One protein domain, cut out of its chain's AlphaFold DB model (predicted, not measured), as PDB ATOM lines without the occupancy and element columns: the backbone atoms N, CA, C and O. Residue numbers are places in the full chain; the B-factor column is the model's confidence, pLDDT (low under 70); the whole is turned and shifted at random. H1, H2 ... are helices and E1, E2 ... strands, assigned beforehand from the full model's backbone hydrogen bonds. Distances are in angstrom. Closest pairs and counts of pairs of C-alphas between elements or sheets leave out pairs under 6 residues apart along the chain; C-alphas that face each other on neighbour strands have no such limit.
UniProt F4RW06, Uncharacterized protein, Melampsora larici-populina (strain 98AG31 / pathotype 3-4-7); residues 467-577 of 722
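What this domain is: This is residues 467 to 577 of the 722 residues of an uncharacterized protein of Melampsora larici-populina (strain 98AG31 / pathotype 3-4-7) (UniProt F4RW06). A twisted antiparallel sheet of six strands has the long helix H3 packed over one face, while H1 grazes the sheet. Between E5 and E6 an arm holding the helix H2 reaches away from the sheet and makes much of the length, and residues 482 to 487 of the loop between E2 and E3 stick out as well. The printed part has 111 residues with three named helices and six named strands, in the order E1 E2 E3 H1 E4 E5 H2 E6 H3, and the sheet's order is E1 - E2 - E3 - E4 - E5 - E6. The class is mixed, helices and strands; the whole is only just compact, close to loose, with a radius of gyration of the C-alphas of 15.7 A and spans of 47 by 36 by 27 A.

How they stand to each other: Begin at the edge strand E1, residues 467 to 469, which forms a hairpin with E2, residues 473 to 478; N 468 and O 475 are 2.8 A apart. E2 and E3, residues 493 to 498, form the next hairpin, with N 476 and O 495 at 2.8 A, and E1 E2 E3 are a meander, each strand the antiparallel neighbour of the one before. Look next for E4, residues 513 to 516, beside E3, with N 496 and O 514 at 2.8 A. E4 and E5, residues 522 to 526, form a hairpin, with N 515 and O 524 at 2.8 A; E5 and the edge strand E6, residues 552 to 556, are antiparallel neighbours, with N 523 and O 555 within hydrogen-bond range at 2.8 A. H3, residues 562 to 577, is on the sheet at a height of 9.9 A, two layers with the helix on one face; it lies over E2, E4 and, only just with 3 C-alphas, E3. On the local plane it stands at 59 degrees to E2, only just slantwise to the strands. H1, residues 500 to 506, only grazes the sheet; its C-alpha 502 is 7.6 A from C-alpha 473 of E2, the closest pair. H1 and H3 are close but not clearly touching, with C-alphas 506 and 563 closest at 6.7 A. H2, residues 538 to 547, is not on the sheet and is apart from H1 and H3. Every O i to N i+4 pair is within hydrogen-bond range in H3, against 2 of 3 in H1 and 5 of 6 in H2.

Where its parts are: Find C-alpha 467 at (31.490, -33.159, 69.018), where E1 begins its 7.0 A. E2 measures 15.6 A, E3 15.9 A, E4 10.0 A, E5 12.8 A and E6 13.1 A. H1 is 9.9 A long, and H2, 13.8 A, begins at C-alpha 538, (1.749, -50.787, 72.405). H3 runs 23.0 A to C-alpha 577 at (41.345, -27.731, 77.062).

The domain as a whole: The two C-alphas farthest apart are those of Phe 489 and Glu 537, at 48.2 A. The printed part has no cut; the links E2 to E3 and E5 to H2 are long. Mean pLDDT of the printed part is 81.4, with residues 482 to 490, 510 and 528 to 550 under 70.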
ATOM      1  N   ILE A 467      31.898 -31.975  68.251       94.50
ATOM      2  CA  ILE A 467      31.490 -33.159  69.018       94.50
ATOM      3  C   ILE A 467      32.753 -33.865  69.527       94.50
ATOM      4  O   ILE A 467      33.691 -34.098  68.765       94.50
ATOM      5  N   LYS A 468      32.800 -34.187  70.824       94.44
ATOM      6  CA  LYS A 468      33.964 -34.770  71.504       94.44
ATOM      7  C   LYS A 468      33.533 -35.771  72.575       94.44
ATOM      8  O   LYS A 468      32.870 -35.415  73.548       94.44
ATOM      9  N   SER A 469      33.947 -37.029  72.428       94.50
ATOM     10  CA  SER A 469      33.743 -38.052  73.460       94.50
ATOM     11  C   SER A 469      34.626 -37.768  74.679       94.50
ATOM     12  O   SER A 469      35.823 -37.509  74.536       94.50
ATOM     13  N   LEU A 470      34.033 -37.801  75.871       95.25
ATOM     14  CA  LEU A 470      34.682 -37.607  77.168       95.25
ATOM     15  C   LEU A 470      34.500 -38.857  78.054       95.25
ATOM     16  O   LEU A 470      33.883 -39.851  77.660       95.25
ATOM     17  N   LYS A 471      35.041 -38.826  79.283       93.94
ATOM     18  CA  LYS A 471      34.967 -39.968  80.215       93.94
ATOM     19  C   LYS A 471      33.511 -40.336  80.522       93.94
ATOM     20  O   LYS A 471      33.111 -41.467  80.268       93.94
ATOM     21  N   TYR A 472      32.736 -39.369  81.010       94.06
ATOM     22  CA  TYR A 472      31.369 -39.574  81.510       94.06
ATOM     23  C   TYR A 472      30.270 -39.423  80.449       94.06
ATOM     24  O   TYR A 472      29.112 -39.677  80.749       94.06
ATOM     25  N   GLY A 473      30.601 -38.993  79.226       94.88
ATOM     26  CA  GLY A 473      29.586 -38.542  78.275       94.88
ATOM     27  C   GLY A 473      30.125 -38.069  76.930       94.88
ATOM     28  O   GLY A 473      31.335 -38.087  76.697       94.88
ATOM     29  N   LEU A 474      29.220 -37.634  76.056       95.56
ATOM     30  CA  LEU A 474      29.507 -36.993  74.775       95.56
ATOM     31  C   LEU A 474      29.272 -35.483  74.903       95.56
ATOM     32  O   LEU A 474      28.148 -35.046  75.139       95.56
ATOM     33  N   LEU A 475      30.331 -34.691  74.734       97.12
ATOM     34  CA  LEU A 475      30.251 -33.234  74.685       97.12
ATOM     35  C   LEU A 475      29.967 -32.780  73.254       97.12
ATOM     36  O   LEU A 475      30.688 -33.155  72.330       97.12
ATOM     37  N   GLN A 476      28.956 -31.940  73.083       96.38
ATOM     38  CA  GLN A 476      28.599 -31.277  71.839       96.38
ATOM     39  C   GLN A 476      28.506 -29.767  72.084       96.38
ATOM     40  O   GLN A 476      27.775 -29.316  72.959       96.38
ATOM     41  N   LEU A 477      29.216 -28.984  71.277       95.50
ATOM     42  CA  LEU A 477      28.970 -27.556  71.103       95.50
ATOM     43  C   LEU A 477      28.082 -27.382  69.875       95.50
ATOM     44  O   LEU A 477      28.418 -27.884  68.799       95.50
ATOM     45  N   ALA A 478      26.948 -26.708  70.037       91.25
ATOM     46  CA  ALA A 478      25.959 -26.538  68.982       91.25
ATOM     47  C   ALA A 478      25.358 -25.133  68.990       91.25
ATOM     48  O   ALA A 478      25.269 -24.488  70.030       91.25
ATOM     49  N   LEU A 479      24.890 -24.685  67.828       88.44
ATOM     50  CA  LEU A 479      24.035 -23.505  67.744       88.44
ATOM     51  C   LEU A 479      22.702 -23.765  68.483       88.44
ATOM     52  O   LEU A 479      22.260 -24.928  68.551       88.44
ATOM     53  N   PRO A 480      22.063 -22.717  69.040       82.62
ATOM     54  CA  PRO A 480      20.704 -22.813  69.567       82.62
ATOM     55  C   PRO A 480      19.738 -23.307  68.479       82.62
ATOM     56  O   PRO A 480      20.003 -23.187  67.284       82.62
ATOM     57  N   LYS A 481      18.610 -23.892  68.893       75.75
ATOM     58  CA  LYS A 481      17.521 -24.263  67.966       75.75
ATOM     59  C   LYS A 481      16.487 -23.148  67.773       75.75
ATOM     60  O   LYS A 481      15.676 -23.245  66.861       75.75
ATOM     61  N   SER A 482      16.483 -22.162  68.664       64.44
ATOM     62  CA  SER A 482      15.568 -21.025  68.679       64.44
ATOM     63  C   SER A 482      16.101 -19.908  67.786       64.44
ATOM     64  O   SER A 482      17.063 -19.249  68.163       64.44
ATOM     65  N   ASP A 483      15.441 -19.755  66.639       51.06
ATOM     66  CA  ASP A 483      15.420 -18.627  65.705       51.06
ATOM     67  C   ASP A 483      16.742 -18.078  65.133       51.06
ATOM     68  O   ASP A 483      17.729 -17.793  65.802       51.06
ATOM     69  N   LEU A 484      16.720 -17.863  63.814       55.50
ATOM     70  CA  LEU A 484      17.841 -17.372  62.996       55.50
ATOM     71  C   LEU A 484      18.133 -15.864  63.183       55.50
ATOM     72  O   LEU A 484      18.838 -15.269  62.374       55.50
ATOM     73  N   THR A 485      17.565 -15.251  64.222       60.75
ATOM     74  CA  THR A 485      17.708 -13.834  64.597       60.75
ATOM     75  C   THR A 485      18.737 -13.596  65.706       60.75
ATOM     76  O   THR A 485      19.092 -12.447  65.948       60.75
ATOM     77  N   VAL A 486      19.218 -14.658  66.364       57.09
ATOM     78  CA  VAL A 486      20.332 -14.621  67.330       57.09
ATOM     79  C   VAL A 486      21.584 -14.039  66.660       57.09
ATOM     80  O   VAL A 486      21.890 -14.390  65.516       57.09
ATOM     81  N   GLU A 487      22.320 -13.154  67.343       60.47
ATOM     82  CA  GLU A 487      23.463 -12.481  66.721       60.47
ATOM     83  C   GLU A 487      24.601 -13.476  66.421       60.47
ATOM     84  O   GLU A 487      24.859 -14.398  67.200       60.47
ATOM     85  N   PRO A 488      25.365 -13.289  65.323       58.03
ATOM     86  CA  PRO A 488      26.412 -14.229  64.898       58.03
ATOM     87  C   PRO A 488      27.622 -14.326  65.852       58.03
ATOM     88  O   PRO A 488      28.592 -15.022  65.544       58.03
ATOM     89  N   PHE A 489      27.579 -13.638  66.997       61.25
ATOM     90  CA  PHE A 489      28.604 -13.632  68.039       61.25
ATOM     91  C   PHE A 489      28.151 -14.264  69.364       61.25
ATOM     92  O   PHE A 489      28.990 -14.430  70.258       61.25
ATOM     93  N   ASP A 490      26.875 -14.645  69.494       68.94
ATOM     94  CA  ASP A 490      26.360 -15.315  70.687       68.94
ATOM     95  C   ASP A 490      26.933 -16.733  70.830       68.94
ATOM     96  O   ASP A 490      27.111 -17.479  69.863       68.94
ATOM     97  N   GLY A 491      27.262 -17.115  72.066       84.75
ATOM     98  CA  GLY A 491      27.960 -18.368  72.361       84.75
ATOM     99  C   GLY A 491      27.180 -19.619  71.942       84.75
ATOM    100  O   GLY A 491      25.956 -19.631  71.913       84.75
ATOM    101  N   LEU A 492      27.882 -20.717  71.656       92.75
ATOM    102  CA  LEU A 492      27.256 -22.021  71.404       92.75
ATOM    103  C   LEU A 492      26.627 -22.610  72.679       92.75
ATOM    104  O   LEU A 492      27.232 -22.542  73.750       92.75
ATOM    105  N   GLU A 493      25.476 -23.279  72.559       94.19
ATOM    106  CA  GLU A 493      24.960 -24.149  73.622       94.19
ATOM    107  C   GLU A 493      25.944 -25.300  73.888       94.19
ATOM    108  O   GLU A 493      26.439 -25.950  72.955       94.19
ATOM    109  N   VAL A 494      26.170 -25.613  75.167       96.75
ATOM    110  CA  VAL A 494      26.945 -26.786  75.587       96.75
ATOM    111  C   VAL A 494      25.984 -27.922  75.904       96.75
ATOM    112  O   VAL A 494      25.315 -27.904  76.931       96.75
ATOM    113  N   ARG A 495      25.934 -28.939  75.048       96.06
ATOM    114  CA  ARG A 495      25.110 -30.140  75.229       96.06
ATOM    115  C   ARG A 495      26.006 -31.296  75.676       96.06
ATOM    116  O   ARG A 495      26.953 -31.648  74.978       96.06
ATOM    117  N   PHE A 496      25.740 -31.883  76.836       96.62
ATOM    118  CA  PHE A 496      26.514 -32.989  77.393       96.62
ATOM    119  C   PHE A 496      25.611 -34.189  77.683       96.62
ATOM    120  O   PHE A 496      24.841 -34.181  78.641       96.62
ATOM    121  N   TRP A 497      25.716 -35.218  76.842       94.50
ATOM    122  CA  TRP A 497      24.993 -36.481  77.001       94.50
ATOM    123  C   TRP A 497      25.764 -37.392  77.952       94.50
ATOM    124  O   TRP A 497      26.901 -37.753  77.644       94.50
ATOM    125  N   LEU A 498      25.179 -37.780  79.079       93.38
ATOM    126  CA  LEU A 498      25.770 -38.726  80.022       93.38
ATOM    127  C   LEU A 498      25.684 -40.168  79.491       93.38
ATOM    128  O   LEU A 498      24.762 -40.536  78.765       93.38
ATOM    129  N   LYS A 499      26.668 -41.002  79.844       92.44
ATOM    130  CA  LYS A 499      26.609 -42.460  79.628       92.44
ATOM    131  C   LYS A 499      25.896 -43.131  80.802       92.44
ATOM    132  O   LYS A 499      25.915 -42.589  81.906       92.44
ATOM    133  N   LYS A 500      25.338 -44.328  80.597       88.81
ATOM    134  CA  LYS A 500      24.571 -45.047  81.631       88.81
ATOM    135  C   LYS A 500      25.356 -45.242  82.932       88.81
ATOM    136  O   LYS A 500      24.843 -44.907  83.992       88.81
ATOM    137  N   GLU A 501      26.638 -45.595  82.853       90.44
ATOM    138  CA  GLU A 501      27.510 -45.789  84.024       90.44
ATOM    139  C   GLU A 501      27.793 -44.474  84.783       90.44
ATOM    140  O   GLU A 501      28.198 -44.483  85.945       90.44
ATOM    141  N   ALA A 502      27.614 -43.321  84.128       89.44
ATOM    142  CA  ALA A 502      27.714 -42.008  84.757       89.44
ATOM    143  C   ALA A 502      26.378 -41.555  85.368       89.44
ATOM    144  O   ALA A 502      26.399 -40.915  86.415       89.44
ATOM    145  N   ILE A 503      25.239 -41.913  84.763       88.44
ATOM    146  CA  ILE A 503      23.898 -41.679  85.327       88.44
ATOM    147  C   ILE A 503      23.721 -42.522  86.599       88.44
ATOM    148  O   ILE A 503      23.351 -41.990  87.640       88.44
ATOM    149  N   GLU A 504      24.092 -43.805  86.558       88.56
ATOM    150  CA  GLU A 504      24.097 -44.711  87.719       88.56
ATOM    151  C   GLU A 504      24.953 -44.179  88.884       88.56
ATOM    152  O   GLU A 504      24.571 -44.307  90.044       88.56
ATOM    153  N   TYR A 505      26.093 -43.542  88.588       87.44
ATOM    154  CA  TYR A 505      26.984 -42.968  89.603       87.44
ATOM    155  C   TYR A 505      26.517 -41.608  90.157       87.44
ATOM    156  O   TYR A 505      26.835 -41.267  91.296       87.44
ATOM    157  N   LEU A 506      25.815 -40.800  89.355       84.00
ATOM    158  CA  LEU A 506      25.370 -39.452  89.740       84.00
ATOM    159  C   LEU A 506      23.921 -39.402  90.251       84.00
ATOM    160  O   LEU A 506      23.520 -38.379  90.801       84.00
ATOM    161  N   GLY A 507      23.155 -40.480  90.079       81.50
ATOM    162  CA  GLY A 507      21.720 -40.532  90.347       81.50
ATOM    163  C   GLY A 507      20.882 -40.100  89.138       81.50
ATOM    164  O   GLY A 507      21.279 -39.237  88.349       81.50
ATOM    165  N   SER A 508      19.689 -40.689  89.017       72.12
ATOM    166  CA  SER A 508      18.716 -40.433  87.939       72.12
ATOM    167  C   SER A 508      18.331 -38.954  87.802       72.12
ATOM    168  O   SER A 508      18.110 -38.482  86.690       72.12
ATOM    169  N   GLU A 509      18.341 -38.204  88.907       70.69
ATOM    170  CA  GLU A 509      18.095 -36.754  88.981       70.69
ATOM    171  C   GLU A 509      19.091 -35.896  88.171       70.69
ATOM    172  O   GLU A 509      18.908 -34.687  88.028       70.69
ATOM    173  N   SER A 510      20.165 -36.489  87.636       69.88
ATOM    174  CA  SER A 510      21.096 -35.808  86.721       69.88
ATOM    175  C   SER A 510      20.560 -35.648  85.295       69.88
ATOM    176  O   SER A 510      21.021 -34.760  84.571       69.88
ATOM    177  N   GLY A 511      19.612 -36.499  84.889       79.88
ATOM    178  CA  GLY A 511      19.148 -36.634  83.508       79.88
ATOM    179  C   GLY A 511      20.161 -37.284  82.551       79.88
ATOM    180  O   GLY A 511      21.322 -37.518  82.887       79.88
ATOM    181  N   ASP A 512      19.708 -37.564  81.328       87.94
ATOM    182  CA  ASP A 512      20.527 -38.134  80.248       87.94
ATOM    183  C   ASP A 512      21.334 -37.054  79.519       87.94
ATOM    184  O   ASP A 512      22.413 -37.320  78.988       87.94
ATOM    185  N   LEU A 513      20.793 -35.836  79.450       92.38
ATOM    186  CA  LEU A 513      21.340 -34.729  78.678       92.38
ATOM    187  C   LEU A 513      21.309 -33.445  79.504       92.38
ATOM    188  O   LEU A 513      20.250 -32.973  79.905       92.38
ATOM    189  N   ILE A 514      22.474 -32.833  79.685       94.62
ATOM    190  CA  ILE A 514      22.620 -31.524  80.325       94.62
ATOM    191  C   ILE A 514      22.914 -30.490  79.240       94.62
ATOM    192  O   ILE A 514      23.875 -30.638  78.485       94.62
ATOM    193  N   VAL A 515      22.097 -29.441  79.156       95.31
ATOM    194  CA  VAL A 515      22.248 -28.334  78.204       95.31
ATOM    195  C   VAL A 515      22.534 -27.045  78.967       95.31
ATOM    196  O   VAL A 515      21.660 -26.514  79.643       95.31
ATOM    197  N   ILE A 516      23.750 -26.521  78.838       95.94
ATOM    198  CA  ILE A 516      24.091 -25.160  79.265       95.94
ATOM    199  C   ILE A 516      23.731 -24.221  78.111       95.94
ATOM    200  O   ILE A 516      24.155 -24.449  76.971       95.94
ATOM    201  N   LYS A 517      22.933 -23.193  78.397       94.38
ATOM    202  CA  LYS A 517      22.519 -22.182  77.421       94.38
ATOM    203  C   LYS A 517      23.664 -21.226  77.076       94.38
ATOM    204  O   LYS A 517      24.736 -21.251  77.681       94.38
ATOM    205  N   GLN A 518      23.433 -20.410  76.049       92.12
ATOM    206  CA  GLN A 518      24.413 -19.472  75.484       92.12
ATOM    207  C   GLN A 518      24.871 -18.408  76.499       92.12
ATOM    208  O   GLN A 518      25.999 -17.927  76.422       92.12
ATOM    209  N   ASP A 519      24.013 -18.099  77.477       91.75
ATOM    210  CA  ASP A 519      24.281 -17.221  78.623       91.75
ATOM    211  C   ASP A 519      25.382 -17.749  79.570       91.75
ATOM    212  O   ASP A 519      25.904 -16.998  80.399       91.75
ATOM    213  N   GLY A 520      25.715 -19.043  79.488       93.62
ATOM    214  CA  GLY A 520      26.591 -19.741  80.425       93.62
ATOM    215  C   GLY A 520      26.037 -19.849  81.856       93.62
ATOM    216  O   GLY A 520      26.786 -20.267  82.739       93.62
ATOM    217  N   GLN A 521      24.777 -19.464  82.087       94.69
ATOM    218  CA  GLN A 521      24.116 -19.316  83.393       94.69
ATOM    219  C   GLN A 521      22.919 -20.259  83.565       94.69
ATOM    220  O   GLN A 521      22.703 -20.769  84.665       94.69
ATOM    221  N   THR A 522      22.160 -20.529  82.505       95.25
ATOM    222  CA  THR A 522      20.996 -21.419  82.558       95.25
ATOM    223  C   THR A 522      21.400 -22.842  82.182       95.25
ATOM    224  O   THR A 522      21.928 -23.091  81.096       95.25
ATOM    225  N   VAL A 523      21.128 -23.798  83.071       95.56
ATOM    226  CA  VAL A 523      21.414 -25.225  82.884       95.56
ATOM    227  C   VAL A 523      20.108 -26.014  82.876       95.56
ATOM    228  O   VAL A 523      19.425 -26.139  83.888       95.56
ATOM    229  N   GLN A 524      19.767 -26.557  81.714       93.75
ATOM    230  CA  GLN A 524      18.599 -27.396  81.472       93.75
ATOM    231  C   GLN A 524      19.019 -28.872  81.527       93.75
ATOM    232  O   GLN A 524      19.694 -29.366  80.623       93.75
ATOM    233  N   CYS A 525      18.618 -29.586  82.574       93.12
ATOM    234  CA  CYS A 525      18.793 -31.032  82.696       93.12
ATOM    235  C   CYS A 525      17.565 -31.733  82.114       93.12
ATOM    236  O   CYS A 525      16.465 -31.590  82.638       93.12
ATOM    237  N   MET A 526      17.743 -32.476  81.024       89.31
ATOM    238  CA  MET A 526      16.698 -33.272  80.389       89.31
ATOM    239  C   MET A 526      16.854 -34.733  80.800       89.31
ATOM    240  O   MET A 526      17.814 -35.406  80.407       89.31
ATOM    241  N   MET A 527      15.890 -35.244  81.560       84.00
ATOM    242  CA  MET A 527      15.728 -36.684  81.720       84.00
ATOM    243  C   MET A 527      15.184 -37.260  80.414       84.00
ATOM    244  O   MET A 527      14.221 -36.735  79.846       84.00
ATOM    245  N   ARG A 528      15.765 -38.367  79.942       69.69
ATOM    246  CA  ARG A 528      15.026 -39.249  79.041       69.69
ATOM    247  C   ARG A 528      13.912 -39.891  79.865       69.69
ATOM    248  O   ARG A 528      14.096 -40.140  81.058       69.69
ATOM    249  N   SER A 529      12.758 -40.159  79.260       63.00
ATOM    250  CA  SER A 529      11.772 -41.036  79.892       63.00
ATOM    251  C   SER A 529      12.467 -42.360  80.242       63.00
ATOM    252  O   SER A 529      13.145 -42.910  79.366       63.00
ATOM    253  N   PRO A 530      12.382 -42.838  81.502       58.75
ATOM    254  CA  PRO A 530      13.106 -44.029  81.937       58.75
ATOM    255  C   PRO A 530      12.738 -45.189  81.014       58.75
ATOM    256  O   PRO A 530      11.551 -45.380  80.748       58.75
ATOM    257  N   ASP A 531      13.763 -45.873  80.483       54.84
ATOM    258  CA  ASP A 531      13.669 -46.705  79.275       54.84
ATOM    259  C   ASP A 531      12.341 -47.465  79.188       54.84
ATOM    260  O   ASP A 531      12.057 -48.336  80.016       54.84
ATOM    261  N   PHE A 532      11.549 -47.148  78.156       49.66
ATOM    262  CA  PHE A 532      10.339 -47.892  77.827       49.66
ATOM    263  C   PHE A 532      10.691 -49.374  77.763       49.66
ATOM    264  O   PHE A 532      11.435 -49.806  76.878       49.66
ATOM    265  N   SER A 533      10.172 -50.144  78.721       49.16
ATOM    266  CA  SER A 533      10.382 -51.585  78.762       49.16
ATOM    267  C   SER A 533       9.990 -52.168  77.410       49.16
ATOM    268  O   SER A 533       8.853 -52.004  76.973       49.16
ATOM    269  N   SER A 534      10.894 -52.907  76.768       51.72
ATOM    270  CA  SER A 534      10.625 -53.595  75.495       51.72
ATOM    271  C   SER A 534       9.592 -54.729  75.613       51.72
ATOM    272  O   SER A 534       9.371 -55.469  74.657       51.72
ATOM    273  N   LYS A 535       8.966 -54.865  76.790       59.00
ATOM    274  CA  LYS A 535       7.846 -55.753  77.114       59.00
ATOM    275  C   LYS A 535       6.545 -54.997  77.443       59.00
ATOM    276  O   LYS A 535       5.578 -55.639  77.837       59.00
ATOM    277  N   ALA A 536       6.525 -53.665  77.368       60.44
ATOM    278  CA  ALA A 536       5.303 -52.878  77.534       60.44
ATOM    279  C   ALA A 536       4.392 -53.050  76.308       60.44
ATOM    280  O   ALA A 536       4.880 -53.084  75.177       60.44
ATOM    281  N   GLU A 537       3.076 -53.149  76.514       69.00
ATOM    282  CA  GLU A 537       2.130 -53.220  75.396       69.00
ATOM    283  C   GLU A 537       2.129 -51.923  74.573       69.00
ATOM    284  O   GLU A 537       2.255 -50.846  75.163       69.00
ATOM    285  N   PRO A 538       1.874 -51.980  73.249       61.31
ATOM    286  CA  PRO A 538       1.749 -50.787  72.405       61.31
ATOM    287  C   PRO A 538       0.674 -49.801  72.903       61.31
ATOM    288  O   PRO A 538       0.888 -48.594  72.847       61.31
ATOM    289  N   SER A 539      -0.418 -50.304  73.489       62.72
ATOM    290  CA  SER A 539      -1.482 -49.532  74.159       62.72
ATOM    291  C   SER A 539      -0.937 -48.617  75.274       62.72
ATOM    292  O   SER A 539      -1.198 -47.410  75.329       62.72
ATOM    293  N   THR A 540      -0.109 -49.188  76.150       58.19
ATOM    294  CA  THR A 540       0.604 -48.470  77.215       58.19
ATOM    295  C   THR A 540       1.760 -47.635  76.669       58.19
ATOM    296  O   THR A 540       2.102 -46.608  77.252       58.19
ATOM    297  N   LEU A 541       2.338 -48.036  75.532       51.22
ATOM    298  CA  LEU A 541       3.432 -47.334  74.874       51.22
ATOM    299  C   LEU A 541       2.966 -45.974  74.348       51.22
ATOM    300  O   LEU A 541       3.610 -44.981  74.649       51.22
ATOM    301  N   GLU A 542       1.841 -45.890  73.632       54.12
ATOM    302  CA  GLU A 542       1.347 -44.618  73.077       54.12
ATOM    303  C   GLU A 542       0.928 -43.626  74.170       54.12
ATOM    304  O   GLU A 542       1.348 -42.466  74.156       54.12
ATOM    305  N   THR A 543       0.180 -44.090  75.177       56.34
ATOM    306  CA  THR A 543      -0.200 -43.247  76.324       56.34
ATOM    307  C   THR A 543       1.002 -42.838  77.177       56.34
ATOM    308  O   THR A 543       1.022 -41.724  77.700       56.34
ATOM    309  N   SER A 544       2.034 -43.680  77.290       51.16
ATOM    310  CA  SER A 544       3.299 -43.319  77.939       51.16
ATOM    311  C   SER A 544       4.162 -42.398  77.062       51.16
ATOM    312  O   SER A 544       4.796 -41.496  77.595       51.16
ATOM    313  N   ILE A 545       4.135 -42.515  75.727       54.28
ATOM    314  CA  ILE A 545       4.819 -41.594  74.798       54.28
ATOM    315  C   ILE A 545       4.221 -40.190  74.918       54.28
ATOM    316  O   ILE A 545       4.970 -39.236  75.131       54.28
ATOM    317  N   GLN A 546       2.892 -40.062  74.885       52.88
ATOM    318  CA  GLN A 546       2.204 -38.781  75.084       52.88
ATOM    319  C   GLN A 546       2.419 -38.202  76.493       52.88
ATOM    320  O   GLN A 546       2.555 -36.989  76.639       52.88
ATOM    321  N   LYS A 547       2.502 -39.050  77.530       53.16
ATOM    322  CA  LYS A 547       2.854 -38.621  78.898       53.16
ATOM    323  C   LYS A 547       4.347 -38.343  79.086       53.16
ATOM    324  O   LYS A 547       4.702 -37.614  80.007       53.16
ATOM    325  N   SER A 548       5.218 -38.845  78.208       46.88
ATOM    326  CA  SER A 548       6.660 -38.573  78.210       46.88
ATOM    327  C   SER A 548       7.005 -37.211  77.605       46.88
ATOM    328  O   SER A 548       7.905 -37.073  76.776       46.88
ATOM    329  N   ILE A 549       6.319 -36.173  78.092       56.34
ATOM    330  CA  ILE A 549       6.846 -34.810  78.066       56.34
ATOM    331  C   ILE A 549       8.263 -34.895  78.660       56.34
ATOM    332  O   ILE A 549       8.409 -35.409  79.773       56.34
ATOM    333  N   PRO A 550       9.317 -34.467  77.943       60.59
ATOM    334  CA  PRO A 550      10.677 -34.594  78.443       60.59
ATOM    335  C   PRO A 550      10.809 -33.758  79.715       60.59
ATOM    336  O   PRO A 550      10.722 -32.529  79.660       60.59
ATOM    337  N   LEU A 551      11.006 -34.428  80.854       75.31
ATOM    338  CA  LEU A 551      11.180 -33.785  82.152       75.31
ATOM    339  C   LEU A 551      12.487 -32.984  82.121       75.31
ATOM    340  O   LEU A 551      13.586 -33.518  82.279       75.31
ATOM    341  N   ALA A 552      12.332 -31.695  81.827       85.44
ATOM    342  CA  ALA A 552      13.396 -30.722  81.701       85.44
ATOM    343  C   ALA A 552      13.414 -29.842  82.952       85.44
ATOM    344  O   ALA A 552      12.625 -28.907  83.078       85.44
ATOM    345  N   THR A 553      14.318 -30.141  83.881       89.94
ATOM    346  CA  THR A 553      14.538 -29.310  85.067       89.94
ATOM    347  C   THR A 553      15.501 -28.184  84.713       89.94
ATOM    348  O   THR A 553      16.605 -28.430  84.222       89.94
ATOM    349  N   PHE A 554      15.091 -26.942  84.956       93.19
ATOM    350  CA  PHE A 554      15.907 -25.759  84.704       93.19
ATOM    351  C   PHE A 554      16.529 -25.273  86.012       93.19
ATOM    352  O   PHE A 554      15.825 -24.984  86.977       93.19
ATOM    353  N   TYR A 555      17.853 -25.159  86.025       94.88
ATOM    354  CA  TYR A 555      18.640 -24.649  87.138       94.88
ATOM    355  C   TYR A 555      19.399 -23.396  86.705       94.88
ATOM    356  O   TYR A 555      20.019 -23.368  85.641       94.88
ATOM    357  N   HIS A 556      19.430 -22.381  87.564       95.88
ATOM    358  CA  HIS A 556      20.404 -21.301  87.442       95.88
ATOM    359  C   HIS A 556      21.761 -21.755  88.008       95.88
ATOM    360  O   HIS A 556      21.801 -22.486  88.998       95.88
ATOM    361  N   LEU A 557      22.877 -21.300  87.430       94.19
ATOM    362  CA  LEU A 557      24.243 -21.728  87.779       94.19
ATOM    363  C   LEU A 557      24.572 -21.599  89.279       94.19
ATOM    364  O   LEU A 557      25.301 -22.426  89.825       94.19
ATOM    365  N   SER A 558      24.015 -20.589  89.958       92.81
ATOM    366  CA  SER A 558      24.183 -20.372  91.406       92.81
ATOM    367  C   SER A 558      23.307 -21.265  92.299       92.81
ATOM    368  O   SER A 558      23.568 -21.345  93.497       92.81
ATOM    369  N   ALA A 559      22.290 -21.922  91.735       93.19
ATOM    370  CA  ALA A 559      21.299 -22.752  92.426       93.19
ATOM    371  C   ALA A 559      21.413 -24.251  92.069       93.19
ATOM    372  O   ALA A 559      20.528 -25.045  92.384       93.19
ATOM    373  N   LEU A 560      22.491 -24.649  91.390       92.38
ATOM    374  CA  LEU A 560      22.731 -26.031  90.976       92.38
ATOM    375  C   LEU A 560      23.057 -26.962  92.164       92.38
ATOM    376  O   LEU A 560      23.939 -26.641  92.966       92.38
ATOM    377  N   PRO A 561      22.465 -28.171  92.212       92.19
ATOM    378  CA  PRO A 561      22.870 -29.235  93.123       92.19
ATOM    379  C   PRO A 561      24.369 -29.571  93.068       92.19
ATOM    380  O   PRO A 561      24.994 -29.620  92.005       92.19
ATOM    381  N   THR A 562      24.953 -29.898  94.223       90.62
ATOM    382  CA  THR A 562      26.403 -30.122  94.393       90.62
ATOM    383  C   THR A 562      26.971 -31.255  93.525       90.62
ATOM    384  O   THR A 562      28.168 -31.254  93.219       90.62
ATOM    385  N   TYR A 563      26.151 -32.225  93.104       88.69
ATOM    386  CA  TYR A 563      26.568 -33.269  92.160       88.69
ATOM    387  C   TYR A 563      26.707 -32.715  90.731       88.69
ATOM    388  O   TYR A 563      27.764 -32.897  90.118       88.69
ATOM    389  N   LEU A 564      25.731 -31.934  90.250       92.06
ATOM    390  CA  LEU A 564      25.833 -31.219  88.974       92.06
ATOM    391  C   LEU A 564      26.997 -30.224  88.981       92.06
ATOM    392  O   LEU A 564      27.744 -30.175  88.010       92.06
ATOM    393  N   LEU A 565      27.253 -29.508  90.082       92.69
ATOM    394  CA  LEU A 565      28.397 -28.589  90.177       92.69
ATOM    395  C   LEU A 565      29.756 -29.262  89.924       92.69
ATOM    396  O   LEU A 565      30.635 -28.667  89.296       92.69
ATOM    397  N   LYS A 566      29.941 -30.516  90.360       92.25
ATOM    398  CA  LYS A 566      31.155 -31.300  90.059       92.25
ATOM    399  C   LYS A 566      31.256 -31.629  88.565       92.25
ATOM    400  O   LYS A 566      32.356 -31.625  88.012       92.25
ATOM    401  N   LEU A 567      30.124 -31.891  87.913       93.62
ATOM    402  CA  LEU A 567      30.058 -32.211  86.489       93.62
ATOM    403  C   LEU A 567      30.209 -30.968  85.597       93.62
ATOM    404  O   LEU A 567      30.932 -31.021  84.606       93.62
ATOM    405  N   ILE A 568      29.634 -29.830  85.985       95.12
ATOM    406  CA  ILE A 568      29.812 -28.540  85.307       95.12
ATOM    407  C   ILE A 568      31.281 -28.101  85.375       95.12
ATOM    408  O   ILE A 568      31.860 -27.803  84.334       95.12
ATOM    409  N   LYS A 569      31.946 -28.218  86.535       95.00
ATOM    410  CA  LYS A 569      33.405 -27.996  86.656       95.00
ATOM    411  C   LYS A 569      34.242 -28.994  85.828       95.00
ATOM    412  O   LYS A 569      35.338 -28.665  85.374       95.00
ATOM    413  N   TYR A 570      33.743 -30.210  85.573       95.25
ATOM    414  CA  TYR A 570      34.371 -31.147  84.628       95.25
ATOM    415  C   TYR A 570      34.188 -30.706  83.165       95.25
ATOM    416  O   TYR A 570      35.145 -30.773  82.391       95.25
ATOM    417  N   ILE A 571      33.000 -30.232  82.781       95.94
ATOM    418  CA  ILE A 571      32.714 -29.697  81.440       95.94
ATOM    419  C   ILE A 571      33.564 -28.444  81.180       95.94
ATOM    420  O   ILE A 571      34.309 -28.418  80.203       95.94
ATOM    421  N   GLU A 572      33.554 -27.473  82.097       95.00
ATOM    422  CA  GLU A 572      34.378 -26.253  82.084       95.00
ATOM    423  C   GLU A 572      35.862 -26.571  81.832       95.00
ATOM    424  O   GLU A 572      36.464 -26.059  80.887       95.00
ATOM    425  N   ARG A 573      36.442 -27.510  82.594       94.44
ATOM    426  CA  ARG A 573      37.836 -27.946  82.415       94.44
ATOM    427  C   ARG A 573      38.109 -28.572  81.041       94.44
ATOM    428  O   ARG A 573      39.222 -28.460  80.530       94.44
ATOM    429  N   ASN A 574      37.128 -29.231  80.424       95.81
ATOM    430  CA  ASN A 574      37.267 -29.747  79.059       95.81
ATOM    431  C   ASN A 574      37.107 -28.646  77.999       95.81
ATOM    432  O   ASN A 574      37.776 -28.711  76.965       95.81
ATOM    433  N   LEU A 575      36.301 -27.615  78.268       95.31
ATOM    434  CA  LEU A 575      36.190 -26.420  77.430       95.31
ATOM    435  C   LEU A 575      37.463 -25.562  77.494       95.31
ATOM    436  O   LEU A 575      37.915 -25.110  76.447       95.31
ATOM    437  N   GLU A 576      38.119 -25.423  78.655       92.88
ATOM    438  CA  GLU A 576      39.466 -24.829  78.744       92.88
ATOM    439  C   GLU A 576      40.475 -25.575  77.861       92.88
ATOM    440  O   GLU A 576      41.255 -24.957  77.135       92.88
ATOM    441  N   LEU A 577      40.455 -26.914  77.890       93.06
ATOM    442  CA  LEU A 577      41.345 -27.731  77.062       93.06
ATOM    443  C   LEU A 577      41.070 -27.543  75.565       93.06
ATOM    444  O   LEU A 577      42.028 -27.436  74.801       93.06
TER     445      LEU A 577